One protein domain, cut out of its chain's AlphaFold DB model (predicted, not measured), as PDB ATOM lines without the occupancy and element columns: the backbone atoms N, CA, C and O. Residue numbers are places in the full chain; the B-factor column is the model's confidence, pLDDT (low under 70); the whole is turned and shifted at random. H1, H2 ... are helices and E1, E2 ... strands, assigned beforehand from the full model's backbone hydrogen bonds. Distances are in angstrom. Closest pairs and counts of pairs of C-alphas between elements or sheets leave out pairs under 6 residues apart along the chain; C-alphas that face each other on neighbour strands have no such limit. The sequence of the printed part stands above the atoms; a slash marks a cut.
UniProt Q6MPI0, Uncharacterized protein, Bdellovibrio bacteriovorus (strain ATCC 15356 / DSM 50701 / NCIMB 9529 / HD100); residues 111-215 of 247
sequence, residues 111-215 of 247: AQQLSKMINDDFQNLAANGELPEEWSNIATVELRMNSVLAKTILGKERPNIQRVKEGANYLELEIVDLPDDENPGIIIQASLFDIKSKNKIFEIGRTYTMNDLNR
ATOM      1  N   ALA A 111     232.321 281.676 269.094       90.94
ATOM      2  CA  ALA A 111     232.887 282.835 268.407       90.94
ATOM      3  C   ALA A 111     231.839 283.594 267.578       90.94
ATOM      4  O   ALA A 111     231.707 284.815 267.677       90.94
ATOM      5  N   GLN A 112     231.088 282.859 266.754       91.69
ATOM      6  CA  GLN A 112     230.046 283.413 265.895       91.69
ATOM      7  C   GLN A 112     228.864 283.924 266.710       91.69
ATOM      8  O   GLN A 112     228.313 284.966 266.375       91.69
ATOM      9  N   GLN A 113     228.501 283.224 267.785       90.75
ATOM     10  CA  GLN A 113     227.437 283.646 268.684       90.75
ATOM     11  C   GLN A 113     227.787 284.965 269.371       90.75
ATOM     12  O   GLN A 113     226.975 285.883 269.344       90.75
ATOM     13  N   LEU A 114     229.000 285.095 269.916       91.56
ATOM     14  CA  LEU A 114     229.445 286.350 270.519       91.56
ATOM     15  C   LEU A 114     229.519 287.476 269.481       91.56
ATOM     16  O   LEU A 114     229.013 288.565 269.721       91.56
ATOM     17  N   SER A 115     230.103 287.216 268.307       93.62
ATOM     18  CA  SER A 115     230.159 288.202 267.218       93.62
ATOM     19  C   SER A 115     228.760 288.669 266.807       93.62
ATOM     20  O   SER A 115     228.525 289.868 266.669       93.62
ATOM     21  N   LYS A 116     227.812 287.734 266.666       92.19
ATOM     22  CA  LYS A 116     226.412 288.032 266.363       92.19
ATOM     23  C   LYS A 116     225.771 288.864 267.472       92.19
ATOM     24  O   LYS A 116     225.212 289.903 267.164       92.19
ATOM     25  N   MET A 117     225.918 288.463 268.732       92.38
ATOM     26  CA  MET A 117     225.369 289.181 269.884       92.38
ATOM     27  C   MET A 117     225.850 290.634 269.935       92.38
ATOM     28  O   MET A 117     225.041 291.532 270.117       92.38
ATOM     29  N   ILE A 118     227.143 290.868 269.690       94.81
ATOM     30  CA  ILE A 118     227.712 292.220 269.618       94.81
ATOM     31  C   ILE A 118     227.101 293.012 268.455       94.81
ATOM     32  O   ILE A 118     226.747 294.177 268.614       94.81
ATOM     33  N   ASN A 119     226.990 292.404 267.270       95.19
ATOM     34  CA  ASN A 119     226.433 293.088 266.100       95.19
ATOM     35  C   ASN A 119     224.954 293.436 266.302       95.19
ATOM     36  O   ASN A 119     224.555 294.554 265.986       95.19
ATOM     37  N   ASP A 120     224.171 292.494 266.823       94.62
ATOM     38  CA  ASP A 120     222.744 292.661 267.092       94.62
ATOM     39  C   ASP A 120     222.534 293.744 268.163       94.62
ATOM     40  O   ASP A 120     221.678 294.606 268.000       94.62
ATOM     41  N   ASP A 121     223.367 293.776 269.209       95.62
ATOM     42  CA  ASP A 121     223.328 294.811 270.248       95.62
ATOM     43  C   ASP A 121     223.543 296.214 269.664       95.62
ATOM     44  O   ASP A 121     222.698 297.090 269.833       95.62
ATOM     45  N   PHE A 122     224.609 296.432 268.886       96.06
ATOM     46  CA  PHE A 122     224.840 297.737 268.250       96.06
ATOM     47  C   PHE A 122     223.778 298.103 267.205       96.06
ATOM     48  O   PHE A 122     223.488 299.286 267.024       96.06
ATOM     49  N   GLN A 123     223.180 297.123 266.523       95.62
ATOM     50  CA  GLN A 123     222.048 297.374 265.626       95.62
ATOM     51  C   GLN A 123     220.800 297.803 266.399       95.62
ATOM     52  O   GLN A 123     220.137 298.752 265.985       95.62
ATOM     53  N   ASN A 124     220.515 297.161 267.531       96.44
ATOM     54  CA  ASN A 124     219.404 297.529 268.403       96.44
ATOM     55  C   ASN A 124     219.613 298.924 269.000       96.44
ATOM     56  O   ASN A 124     218.699 299.740 268.968       96.44
ATOM     57  N   LEU A 125     220.830 299.245 269.449       96.31
ATOM     58  CA  LEU A 125     221.176 300.586 269.931       96.31
ATOM     59  C   LEU A 125     220.980 301.653 268.840       96.31
ATOM     60  O   LEU A 125     220.455 302.732 269.115       96.31
ATOM     61  N   ALA A 126     221.357 301.349 267.593       95.31
ATOM     62  CA  ALA A 126     221.104 302.236 266.459       95.31
ATOM     63  C   ALA A 126     219.599 302.417 266.203       95.31
ATOM     64  O   ALA A 126     219.139 303.540 266.009       95.31
ATOM     65  N   ALA A 127     218.830 301.324 266.221       95.94
ATOM     66  CA  ALA A 127     217.385 301.342 266.004       95.94
ATOM     67  C   ALA A 127     216.627 302.099 267.109       95.94
ATOM     68  O   ALA A 127     215.643 302.776 266.818       95.94
ATOM     69  N   ASN A 128     217.115 302.034 268.348       97.25
ATOM     70  CA  ASN A 128     216.553 302.742 269.499       97.25
ATOM     71  C   ASN A 128     216.943 304.230 269.555       97.25
ATOM     72  O   ASN A 128     216.459 304.951 270.424       97.25
ATOM     73  N   GLY A 129     217.823 304.703 268.663       97.12
ATOM     74  CA  GLY A 129     218.328 306.078 268.693       97.12
ATOM     75  C   GLY A 129     219.274 306.366 269.866       97.12
ATOM     76  O   GLY A 129     219.452 307.522 270.238       97.12
ATOM     77  N   GLU A 130     219.879 305.331 270.457       97.12
ATOM     78  CA  GLU A 130     220.864 305.469 271.541       97.12
ATOM     79  C   GLU A 130     222.269 305.801 271.014       97.12
ATOM     80  O   GLU A 130     223.152 306.201 271.774       97.12
ATOM     81  N   LEU A 131     222.484 305.633 269.706       97.31
ATOM     82  CA  LEU A 131     223.731 305.973 269.029       97.31
ATOM     83  C   LEU A 131     223.607 307.324 268.310       97.31
ATOM     84  O   LEU A 131     222.552 307.628 267.754       97.31
ATOM     85  N   PRO A 132     224.687 308.123 268.277       97.25
ATOM     86  CA  PRO A 132     224.689 309.410 267.590       97.25
ATOM     87  C   PRO A 132     224.595 309.233 266.064       97.25
ATOM     88  O   PRO A 132     224.991 308.195 265.525       97.25
ATOM     89  N   GLU A 133     224.122 310.253 265.340       96.44
ATOM     90  CA  GLU A 133     223.962 310.207 263.873       96.44
ATOM     91  C   GLU A 133     225.288 309.894 263.154       96.44
ATOM     92  O   GLU A 133     225.331 309.172 262.151       96.44
ATOM     93  N   GLU A 134     226.395 310.363 263.729       96.81
ATOM     94  CA  GLU A 134     227.771 310.127 263.309       96.81
ATOM     95  C   GLU A 134     228.140 308.639 263.222       96.81
ATOM     96  O   GLU A 134     229.045 308.274 262.462       96.81
ATOM     97  N   TRP A 135     227.436 307.764 263.947       96.81
ATOM     98  CA  TRP A 135     227.653 306.318 263.912       96.81
ATOM     99  C   TRP A 135     227.413 305.722 262.520       96.81
ATOM    100  O   TRP A 135     228.089 304.781 262.108       96.81
ATOM    101  N   SER A 136     226.503 306.308 261.740       96.31
ATOM    102  CA  SER A 136     226.256 305.891 260.353       96.31
ATOM    103  C   SER A 136     227.402 306.247 259.392       96.31
ATOM    104  O   SER A 136     227.456 305.737 258.274       96.31
ATOM    105  N   ASN A 137     228.351 307.088 259.824       97.31
ATOM    106  CA  ASN A 137     229.399 307.674 258.988       97.31
ATOM    107  C   ASN A 137     230.820 307.206 259.377       97.31
ATOM    108  O   ASN A 137     231.803 307.946 259.265       97.31
ATOM    109  N   ILE A 138     230.934 305.968 259.869       98.06
ATOM    110  CA  ILE A 138     232.201 305.352 260.286       98.06
ATOM    111  C   ILE A 138     232.995 304.880 259.062       98.06
ATOM    112  O   ILE A 138     232.547 304.020 258.305       98.06
ATOM    113  N   ALA A 139     234.215 305.392 258.899       97.69
ATOM    114  CA  ALA A 139     235.130 304.987 257.832       97.69
ATOM    115  C   ALA A 139     235.982 303.780 258.218       97.69
ATOM    116  O   ALA A 139     236.175 302.836 257.448       97.69
ATOM    117  N   THR A 140     236.527 303.833 259.432       96.88
ATOM    118  CA  THR A 140     237.515 302.879 259.929       96.88
ATOM    119  C   THR A 140     237.091 302.379 261.296       96.88
ATOM    120  O   THR A 140     236.652 303.158 262.137       96.88
ATOM    121  N   VAL A 141     237.245 301.073 261.507       97.19
ATOM    122  CA  VAL A 141     237.011 300.420 262.795       97.19
ATOM    123  C   VAL A 141     238.316 299.768 263.227       97.19
ATOM    124  O   VAL A 141     238.818 298.875 262.535       97.19
ATOM    125  N   GLU A 142     238.858 300.206 264.356       97.00
ATOM    126  CA  GLU A 142     239.997 299.586 265.023       97.00
ATOM    127  C   GLU A 142     239.496 298.757 266.197       97.00
ATOM    128  O   GLU A 142     238.739 299.230 267.038       97.00
ATOM    129  N   LEU A 143     239.915 297.496 266.250       96.25
ATOM    130  CA  LEU A 143     239.514 296.578 267.304       96.25
ATOM    131  C   LEU A 143     240.734 296.172 268.126       96.25
ATOM    132  O   LEU A 143     241.562 295.368 267.675       96.25
ATOM    133  N   ARG A 144     240.798 296.696 269.349       96.69
ATOM    134  CA  ARG A 144     241.804 296.385 270.360       96.69
ATOM    135  C   ARG A 144     241.311 295.253 271.239       96.69
ATOM    136  O   ARG A 144     240.398 295.394 272.043       96.69
ATOM    137  N   MET A 145     241.934 294.096 271.062       95.50
ATOM    138  CA  MET A 145     241.628 292.913 271.850       95.50
ATOM    139  C   MET A 145     242.606 292.851 273.026       95.50
ATOM    140  O   MET A 145     243.729 292.367 272.861       95.50
ATOM    141  N   ASN A 146     242.211 293.344 274.195       96.25
ATOM    142  CA  ASN A 146     243.028 293.296 275.412       96.25
ATOM    143  C   ASN A 146     242.655 292.098 276.298       96.25
ATOM    144  O   ASN A 146     243.540 291.486 276.889       96.25
ATOM    145  N   SER A 147     241.398 291.663 276.233       95.44
ATOM    146  CA  SER A 147     240.853 290.467 276.877       95.44
ATOM    147  C   SER A 147     241.499 289.159 276.396       95.44
ATOM    148  O   SER A 147     241.607 288.903 275.190       95.44
ATOM    149  N   VAL A 148     241.914 288.302 277.333       94.94
ATOM    150  CA  VAL A 148     242.387 286.934 277.049       94.94
ATOM    151  C   VAL A 148     241.205 286.017 276.729       94.94
ATOM    152  O   VAL A 148     241.300 285.183 275.820       94.94
ATOM    153  N   LEU A 149     240.074 286.207 277.415       92.75
ATOM    154  CA  LEU A 149     238.860 285.429 277.191       92.75
ATOM    155  C   LEU A 149     238.308 285.671 275.779       92.75
ATOM    156  O   LEU A 149     238.132 284.727 275.009       92.75
ATOM    157  N   ALA A 150     238.142 286.935 275.386       93.38
ATOM    158  CA  ALA A 150     237.665 287.318 274.062       93.38
ATOM    159  C   ALA A 150     238.614 286.859 272.951       93.38
ATOM    160  O   ALA A 150     238.144 286.393 271.918       93.38
ATOM    161  N   LYS A 151     239.943 286.915 273.151       94.69
ATOM    162  CA  LYS A 151     240.914 286.347 272.189       94.69
ATOM    163  C   LYS A 151     240.669 284.864 271.948       94.69
ATOM    164  O   LYS A 151     240.753 284.415 270.808       94.69
ATOM    165  N   THR A 152     240.388 284.127 273.018       92.56
ATOM    166  CA  THR A 152     240.145 282.684 272.972       92.56
ATOM    167  C   THR A 152     238.821 282.360 272.287       92.56
ATOM    168  O   THR A 152     238.781 281.466 271.447       92.56
ATOM    169  N   ILE A 153     237.757 283.105 272.609       91.62
ATOM    170  CA  ILE A 153     236.410 282.871 272.072       91.62
ATOM    171  C   ILE A 153     236.302 283.356 270.628       91.62
ATOM    172  O   ILE A 153     235.932 282.577 269.759       91.62
ATOM    173  N   LEU A 154     236.630 284.621 270.348       91.69
ATOM    174  CA  LEU A 154     236.478 285.213 269.016       91.69
ATOM    175  C   LEU A 154     237.511 284.662 268.029       91.69
ATOM    176  O   LEU A 154     237.200 284.445 266.861       91.69
ATOM    177  N   GLY A 155     238.743 284.398 268.471       90.69
ATOM    178  CA  GLY A 155     239.807 283.893 267.607       90.69
ATOM    179  C   GLY A 155     240.032 284.786 266.379       90.69
ATOM    180  O   GLY A 155     240.609 285.871 266.473       90.69
ATOM    181  N   LYS A 156     239.602 284.304 265.205       90.00
ATOM    182  CA  LYS A 156     239.651 285.048 263.933       90.00
ATOM    183  C   LYS A 156     238.335 285.743 263.581       90.00
ATOM    184  O   LYS A 156     238.354 286.629 262.732       90.00
ATOM    185  N   GLU A 157     237.236 285.341 264.208       92.00
ATOM    186  CA  GLU A 157     235.934 285.963 264.023       92.00
ATOM    187  C   GLU A 157     235.952 287.358 264.641       92.00
ATOM    188  O   GLU A 157     236.489 287.588 265.725       92.00
ATOM    189  N   ARG A 158     235.418 288.327 263.908       92.19
ATOM    190  CA  ARG A 158     235.413 289.735 264.304       92.19
ATOM    191  C   ARG A 158     233.990 290.268 264.130       92.19
ATOM    192  O   ARG A 158     233.350 289.892 263.146       92.19
ATOM    193  N   PRO A 159     233.498 291.126 265.042       93.00
ATOM    194  CA  PRO A 159     232.214 291.787 264.855       93.00
ATOM    195  C   PRO A 159     232.238 292.616 263.566       93.00
ATOM    196  O   PRO A 159     233.245 293.252 263.229       93.00
ATOM    197  N   ASN A 160     231.136 292.570 262.826       93.06
ATOM    198  CA  ASN A 160     230.989 293.224 261.536       93.06
ATOM    199  C   ASN A 160     230.181 294.512 261.704       93.06
ATOM    200  O   ASN A 160     228.980 294.554 261.443       93.06
ATOM    201  N   ILE A 161     230.863 295.564 262.149       93.88
ATOM    202  CA  ILE A 161     230.293 296.911 262.187       93.88
ATOM    203  C   ILE A 161     230.311 297.496 260.773       93.88
ATOM    204  O   ILE A 161     231.333 297.419 260.083       93.88
ATOM    205  N   GLN A 162     229.186 298.075 260.348       93.19
ATOM    206  CA  GLN A 162     229.045 298.684 259.026       93.19
ATOM    207  C   GLN A 162     230.056 299.824 258.839       93.19
ATOM    208  O   GLN A 162     230.292 300.615 259.749       93.19
ATOM    209  N   ARG A 163     230.674 299.890 257.656       95.38
ATOM    210  CA  ARG A 163     231.673 300.908 257.305       95.38
ATOM    211  C   ARG A 163     231.307 301.576 255.993       95.38
ATOM    212  O   ARG A 163     230.901 300.901 255.046       95.38
ATOM    213  N   VAL A 164     231.546 302.876 255.915       96.19
ATOM    214  CA  VAL A 164     231.331 303.699 254.725       96.19
ATOM    215  C   VAL A 164     232.689 304.131 254.176       96.19
ATOM    216  O   VAL A 164     233.526 304.639 254.911       96.19
ATOM    217  N   LYS A 165     232.938 303.936 252.873       94.44
ATOM    218  CA  LYS A 165     234.258 304.218 252.262       94.44
ATOM    219  C   LYS A 165     234.735 305.661 252.460       94.44
ATOM    220  O   LYS A 165     235.935 305.880 252.574       94.44
ATOM    221  N   GLU A 166     233.806 306.612 252.496       95.12
ATOM    222  CA  GLU A 166     234.067 308.051 252.638       95.12
ATOM    223  C   GLU A 166     233.606 308.588 254.001       95.12
ATOM    224  O   GLU A 166     233.246 309.756 254.131       95.12
ATOM    225  N   GLY A 167     233.595 307.725 255.023       96.06
ATOM    226  CA  GLY A 167     233.194 308.119 256.367       96.06
ATOM    227  C   GLY A 167     234.066 309.233 256.961       96.06
ATOM    228  O   GLY A 167     235.260 309.334 256.668       96.06
ATOM    229  N   ALA A 168     233.484 310.054 257.833       97.31
ATOM    230  CA  ALA A 168     234.213 311.090 258.570       97.31
ATOM    231  C   ALA A 168     234.730 310.607 259.937       97.31
ATOM    232  O   ALA A 168     235.565 311.278 260.544       97.31
ATOM    233  N   ASN A 169     234.265 309.445 260.407       98.25
ATOM    234  CA  ASN A 169     234.469 309.007 261.784       98.25
ATOM    235  C   ASN A 169     235.321 307.738 261.890       98.25
ATOM    236  O   ASN A 169     235.344 306.882 261.000       98.25
ATOM    237  N   TYR A 170     236.015 307.616 263.012       97.44
ATOM    238  CA  TYR A 170     236.829 306.474 263.404       97.44
ATOM    239  C   TYR A 170     236.230 305.848 264.666       97.44
ATOM    240  O   TYR A 170     235.988 306.546 265.649       97.44
ATOM    241  N   LEU A 171     235.985 304.540 264.629       98.31
ATOM    242  CA  LEU A 171     235.474 303.778 265.765       98.31
ATOM    243  C   LEU A 171     236.599 302.936 266.368       98.31
ATOM    244  O   LEU A 171     237.166 302.077 265.691       98.31
ATOM    245  N   GLU A 172     236.871 303.139 267.651       98.25
ATOM    246  CA  GLU A 172     237.735 302.274 268.448       98.25
ATOM    247  C   GLU A 172     236.873 301.355 269.313       98.25
ATOM    248  O   GLU A 172     236.058 301.820 270.106       98.25
ATOM    249  N   LEU A 173     237.049 300.047 269.152       97.88
ATOM    250  CA  LEU A 173     236.448 299.026 270.000       97.88
ATOM    251  C   LEU A 173     237.544 298.421 270.871       97.88
ATOM    252  O   LEU A 173     238.424 297.722 270.365       97.88
ATOM    253  N   GLU A 174     237.485 298.665 272.171       97.88
ATOM    254  CA  GLU A 174     238.362 298.042 273.151       97.88
ATOM    255  C   GLU A 174     237.615 296.927 273.885       97.88
ATOM    256  O   GLU A 174     236.547 297.147 274.446       97.88
ATOM    257  N   ILE A 175     238.172 295.715 273.865       97.19
ATOM    258  CA  ILE A 175     237.604 294.557 274.561       97.19
ATOM    259  C   ILE A 175     238.525 294.165 275.710       97.19
ATOM    260  O   ILE A 175     239.669 293.765 275.468       97.19
ATOM    261  N   VAL A 176     238.017 294.227 276.939       97.44
ATOM    262  CA  VAL A 176     238.732 293.896 278.184       97.44
ATOM    263  C   VAL A 176     238.012 292.791 278.959       97.44
ATOM    264  O   VAL A 176     236.813 292.578 278.783       97.44
ATOM    265  N   ASP A 177     238.759 292.040 279.769       96.19
ATOM    266  CA  ASP A 177     238.181 291.010 280.638       96.19
ATOM    267  C   ASP A 177     237.425 291.682 281.795       96.19
ATOM    268  O   ASP A 177     237.930 292.633 282.397       96.19
ATOM    269  N   LEU A 178     236.228 291.185 282.115       95.00
ATOM    270  CA  LEU A 178     235.523 291.546 283.344       95.00
ATOM    271  C   LEU A 178     236.198 290.805 284.516       95.00
ATOM    272  O   LEU A 178     236.235 289.573 284.479       95.00
ATOM    273  N   PRO A 179     236.734 291.504 285.535       91.12
ATOM    274  CA  PRO A 179     237.415 290.873 286.663       91.12
ATOM    275  C   PRO A 179     236.401 290.347 287.692       91.12
ATOM    276  O   PRO A 179     236.313 290.861 288.804       91.12
ATOM    277  N   ASP A 180     235.608 289.355 287.292       91.44
ATOM    278  CA  ASP A 180     234.624 288.674 288.137       91.44
ATOM    279  C   ASP A 180     234.971 287.179 288.223       91.44
ATOM    280  O   ASP A 180     235.109 286.503 287.198       91.44
ATOM    281  N   ASP A 181     235.147 286.685 289.451       90.44
ATOM    282  CA  ASP A 181     235.520 285.298 289.745       90.44
ATOM    283  C   ASP A 181     234.325 284.330 289.639       90.44
ATOM    284  O   ASP A 181     234.519 283.146 289.354       90.44
ATOM    285  N   GLU A 182     233.095 284.806 289.868       93.00
ATOM    286  CA  GLU A 182     231.884 283.977 289.856       93.00
ATOM    287  C   GLU A 182     231.250 283.916 288.463       93.00
ATOM    288  O   GLU A 182     230.806 282.850 288.028       93.00
ATOM    289  N   ASN A 183     231.227 285.040 287.741       91.06
ATOM    290  CA  ASN A 183     230.653 285.129 286.400       91.06
ATOM    291  C   ASN A 183     231.593 285.884 285.445       91.06
ATOM    292  O   ASN A 183     231.376 287.068 285.168       91.06
ATOM    293  N   PRO A 184     232.632 285.215 284.909       91.88
ATOM    294  CA  PRO A 184     233.572 285.865 284.014       91.88
ATOM    295  C   PRO A 184     232.855 286.372 282.761       91.88
ATOM    296  O   PRO A 184     231.913 285.764 282.243       91.88
ATOM    297  N   GLY A 185     233.333 287.492 282.243       93.81
ATOM    298  CA  GLY A 185     232.731 288.149 281.096       93.81
ATOM    299  C   GLY A 185     233.726 289.017 280.354       93.81
ATOM    300  O   GLY A 185     234.926 289.024 280.634       93.81
ATOM    301  N   ILE A 186     233.207 289.764 279.394       95.81
ATOM    302  CA  ILE A 186     233.966 290.747 278.638       95.81
ATOM    303  C   ILE A 186     233.240 292.084 278.682       95.81
ATOM    304  O   ILE A 186     232.010 292.143 278.658       95.81
ATOM    305  N   ILE A 187     234.010 293.160 278.726       96.81
ATOM    306  CA  ILE A 187     233.507 294.518 278.566       96.81
ATOM    307  C   ILE A 187     234.002 295.013 277.214       96.81
ATOM    308  O   ILE A 187     235.185 294.887 276.892       96.81
ATOM    309  N   ILE A 188     233.092 295.568 276.425       97.19
ATOM    310  CA  ILE A 188     233.386 296.237 275.165       97.19
ATOM    311  C   ILE A 188     233.156 297.724 275.371       97.19
ATOM    312  O   ILE A 188     232.036 298.149 275.639       97.19
ATOM    313  N   GLN A 189     234.213 298.509 275.228       98.06
ATOM    314  CA  GLN A 189     234.156 299.961 275.214       98.06
ATOM    315  C   GLN A 189     234.280 300.433 273.769       98.06
ATOM    316  O   GLN A 189     235.285 300.191 273.103       98.06
ATOM    317  N   ALA A 190     233.235 301.079 273.268       98.12
ATOM    318  CA  ALA A 190     233.190 301.659 271.940       98.12
ATOM    319  C   ALA A 190     233.361 303.174 272.048       98.12
ATOM    320  O   ALA A 190     232.515 303.855 272.622       98.12
ATOM    321  N   SER A 191     234.450 303.699 271.492       98.31
ATOM    322  CA  SER A 191     234.740 305.131 271.429       98.31
ATOM    323  C   SER A 191     234.690 305.611 269.981       98.31
ATOM    324  O   SER A 191     235.421 305.108 269.126       98.31
ATOM    325  N   LEU A 192     233.842 306.599 269.702       98.25
ATOM    326  CA  LEU A 192     233.703 307.224 268.390       98.25
ATOM    327  C   LEU A 192     234.489 308.536 268.353       98.25
ATOM    328  O   LEU A 192     234.332 309.384 269.231       98.25
ATOM    329  N   PHE A 193     235.297 308.722 267.316       98.50
ATOM    330  CA  PHE A 193     236.116 309.913 267.114       98.50
ATOM    331  C   PHE A 193     235.867 310.529 265.738       98.50
ATOM    332  O   PHE A 193     235.675 309.810 264.756       98.50
ATOM    333  N   ASP A 194     235.965 311.851 265.647       98.00
ATOM    334  CA  ASP A 194     236.046 312.553 264.362       98.00
ATOM    335  C   ASP A 194     237.481 312.455 263.823       98.00
ATOM    336  O   ASP A 194     238.441 312.805 264.512       98.00
ATOM    337  N   ILE A 195     237.651 312.006 262.577       96.69
ATOM    338  CA  ILE A 195     238.971 311.848 261.949       96.69
ATOM    339  C   ILE A 195     239.679 313.201 261.793       96.69
ATOM    340  O   ILE A 195     240.907 313.266 261.902       96.69
ATOM    341  N   LYS A 196     238.934 314.284 261.536       96.44
ATOM    342  CA  LYS A 196     239.522 315.606 261.279       96.44
ATOM    343  C   LYS A 196     240.050 316.238 262.558       96.44
ATOM    344  O   LYS A 196     241.207 316.653 262.598       96.44
ATOM    345  N   SER A 197     239.210 316.318 263.587       96.81
ATOM    346  CA  SER A 197     239.578 316.942 264.862       96.81
ATOM    347  C   SER A 197     240.316 316.005 265.819       96.81
ATOM    348  O   SER A 197     240.980 316.487 266.731       96.81
ATOM    349  N   LYS A 198     240.233 314.682 265.612       95.50
ATOM    350  CA  LYS A 198     240.685 313.635 266.547       95.50
ATOM    351  C   LYS A 198     240.013 313.696 267.920       95.50
ATOM    352  O   LYS A 198     240.494 313.074 268.867       95.50
ATOM    353  N   ASN A 199     238.909 314.425 268.041       97.56
ATOM    354  CA  ASN A 199     238.163 314.514 269.285       97.56
ATOM    355  C   ASN A 199     237.240 313.308 269.434       97.56
ATOM    356  O   ASN A 199     236.645 312.841 268.461       97.56
ATOM    357  N   LYS A 200     237.113 312.823 270.672       98.00
ATOM    358  CA  LYS A 200     236.119 311.815 271.034       98.00
ATOM    359  C   LYS A 200     234.741 312.477 271.041       98.00
ATOM    360  O   LYS A 200     234.541 313.452 271.758       98.00
ATOM    361  N   ILE A 201     233.830 311.955 270.231       97.25
ATOM    362  CA  ILE A 201     232.452 312.444 270.096       97.25
ATOM    363  C   ILE A 201     231.541 311.692 271.066       97.25
ATOM    364  O   ILE A 201     230.668 312.284 271.691       97.25
ATOM    365  N   PHE A 202     231.749 310.379 271.187       97.81
ATOM    366  CA  PHE A 202     230.847 309.495 271.914       97.81
ATOM    367  C   PHE A 202     231.592 308.293 272.495       97.81
ATOM    368  O   PHE A 202     232.597 307.846 271.938       97.81
ATOM    369  N   GLU A 203     231.088 307.766 273.609       97.62
ATOM    370  CA  GLU A 203     231.606 306.570 274.266       97.62
ATOM    371  C   GLU A 203     230.461 305.752 274.857       97.62
ATOM    372  O   GLU A 203     229.591 306.300 275.532       97.62
ATOM    373  N   ILE A 204     230.482 304.440 274.631       97.31
ATOM    374  CA  ILE A 204     229.543 303.503 275.246       97.31
ATOM    375  C   ILE A 204     230.255 302.224 275.684       97.31
ATOM    376  O   ILE A 204     231.087 301.676 274.961       97.31
ATOM    377  N   GLY A 205     229.919 301.746 276.880       97.31
ATOM    378  CA  GLY A 205     230.380 300.471 277.421       97.31
ATOM    379  C   GLY A 205     229.257 299.437 277.423       97.31
ATOM    380  O   GLY A 205     228.143 299.742 277.847       97.31
ATOM    381  N   ARG A 206     229.545 298.216 276.970       96.75
ATOM    382  CA  ARG A 206     228.635 297.062 277.020       96.75
ATOM    383  C   ARG A 206     229.331 295.896 277.702       96.75
ATOM    384  O   ARG A 206     230.510 295.654 277.453       96.75
ATOM    385  N   THR A 207     228.607 295.164 278.536       96.00
ATOM    386  CA  THR A 207     229.142 294.014 279.271       96.00
ATOM    387  C   THR A 207     228.422 292.755 278.826       96.00
ATOM    388  O   THR A 207     227.198 292.733 278.768       96.00
ATOM    389  N   TYR A 208     229.192 291.713 278.536       94.00
ATOM    390  CA  TYR A 208     228.693 290.411 278.113       94.00
ATOM    391  C   TYR A 208     229.238 289.359 279.063       94.00
ATOM    392  O   TYR A 208     230.453 289.150 279.130       94.00
ATOM    393  N   THR A 209     228.360 288.702 279.814       92.44
ATOM    394  CA  THR A 209     228.778 287.671 280.764       92.44
ATOM    395  C   THR A 209     228.687 286.281 280.146       92.44
ATOM    396  O   THR A 209     227.990 286.060 279.151       92.44
ATOM    397  N   MET A 210     229.391 285.304 280.719       86.06
ATOM    398  CA  MET A 210     229.352 283.927 280.219       86.06
ATOM    399  C   MET A 210     227.943 283.313 280.299       86.06
ATOM    400  O   MET A 210     227.569 282.485 279.466       86.06
ATOM    401  N   ASN A 211     227.131 283.755 281.261       87.31
ATOM    402  CA  ASN A 211     225.728 283.362 281.359       87.31
ATOM    403  C   ASN A 211     224.910 283.796 280.134       87.31
ATOM    404  O   ASN A 211     224.054 283.036 279.682       87.31
ATOM    405  N   ASP A 212     225.200 284.965 279.562       82.75
ATOM    406  CA  ASP A 212     224.516 285.471 278.365       82.75
ATOM    407  C   ASP A 212     224.954 284.704 277.111       82.75
ATOM    408  O   ASP A 212     224.145 284.394 276.236       82.75
ATOM    409  N   LEU A 213     226.232 284.317 277.059       77.62
ATOM    410  CA  LEU A 213     226.822 283.530 275.973       77.62
ATOM    411  C   LEU A 213     226.300 282.092 275.910       77.62
ATOM    412  O   LEU A 213     226.188 281.530 274.825       77.62
ATOM    413  N   ASN A 214     225.955 281.490 277.045       73.44
ATOM    414  CA  ASN A 214     225.499 280.099 277.097       73.44
ATOM    415  C   ASN A 214     223.978 279.936 276.962       73.44
ATOM    416  O   ASN A 214     223.485 278.804 276.934       73.44
ATOM    417  N   ARG A 215     223.210 281.030 276.865       65.06
ATOM    418  CA  ARG A 215     221.769 280.944 276.608       65.06
ATOM    419  C   ARG A 215     221.526 280.506 275.165       65.06
ATOM    420  O   ARG A 215     221.603 281.290 274.225       65.06
TER     421      ARG A 215
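What this domain is: This is residues 111 to 215 of the 247 residues of an uncharacterized protein of Bdellovibrio bacteriovorus (strain ATCC 15356 / DSM 50701 / NCIMB 9529 / HD100) (UniProt Q6MPI0). One twisted sheet of four long strands makes a wall, with H3 at one end and H2 at the other on the same face, and the long helix H1 stretched between these ends on that side, only grazing the sheet; the other face is bare. Residues 155 to 168, with no named element, run back from the H3 end to the start of E2, and little H4 sits at the end of E4. The printed part has 105 residues, with named elements in the order H1 H2 E1 H3 E2 E3 E4 H4, in the class mixed, helices and strands. The mixed sheet runs E1 E2 E3 E4, with E1 and E2 parallel and the other neighbours antiparallel. The whole is compact, with a radius of gyration of the C-alphas of 14.0 A, and elongated, spanning 42 by 25 by 23 A.

Where its parts are: Start with the sheet: E1 is residues 138 to 145, 19.4 A long; E2, 169 to 178, 27.8 A; E3, 185 to 194, 29.8 A; and E4, 200 to 209, 27.0 A. Find C-alpha 138 at (232.201, 305.352, 260.286), where E1 begins. H1, residues 111 to 127, runs 24.3 A from C-alpha 111 at (232.887, 282.835, 268.407). H2 is residues 133 to 137, H3 148 to 154, 10.1 A, and H4 210 to 213, ending at C-alpha 213 at (226.822, 283.530, 275.973).

How they stand to each other: Look first between E1 and E2, where N 142 and O 171 are 2.9 A apart, within hydrogen-bond range. E1, H3, E2 form a strand-helix-strand unit, two parallel neighbour strands with a helix between, and its crossover is left-handed. E2 E3 E4 form a meander, each strand the antiparallel neighbour of the one before; within hydrogen-bond range are N 174 and O 189, 2.8 A, in the hairpin E2 and E3, and N 190 and O 204, 2.8 A, in the hairpin E3 and E4. H3 is over E2 at a height over the sheet of 7.3 A and stands up from the sheet at 56 degrees; its closest C-alphas to E2 are Leu 149 and Asp 177, 6.6 A. H2, on the same face, has a height of 8.7 A and is, only just, over none of the strands, with 2 C-alphas on E2 and 2 on E3. H1 grazes the sheet with residues 114 to 122 and, with residues 111 to 115 alone, touches H3, closest at the C-alphas of Ala 111 and Leu 154, 4.3 A, about perpendicular at 86 degrees. H4 only grazes the sheet, and is close to H1 but not clearly touching, the C-alphas of Leu 114 and Leu 213 being 6.7 A apart. H1 and H3 have every O i to N i+4 pair within hydrogen-bond range, H2 has 0 of 1 but 2 of 2 O i to N i+3 pairs, and H4 is too short for an O i to N i+4 pair.

The domain as a whole: The two C-alphas farthest apart are those of Glu 166 and Glu 182, 44.4 A. The printed part has no cut, and its long link is H3 to E2. The mean pLDDT of the printed part is 94.4, and residue 215 is under 70.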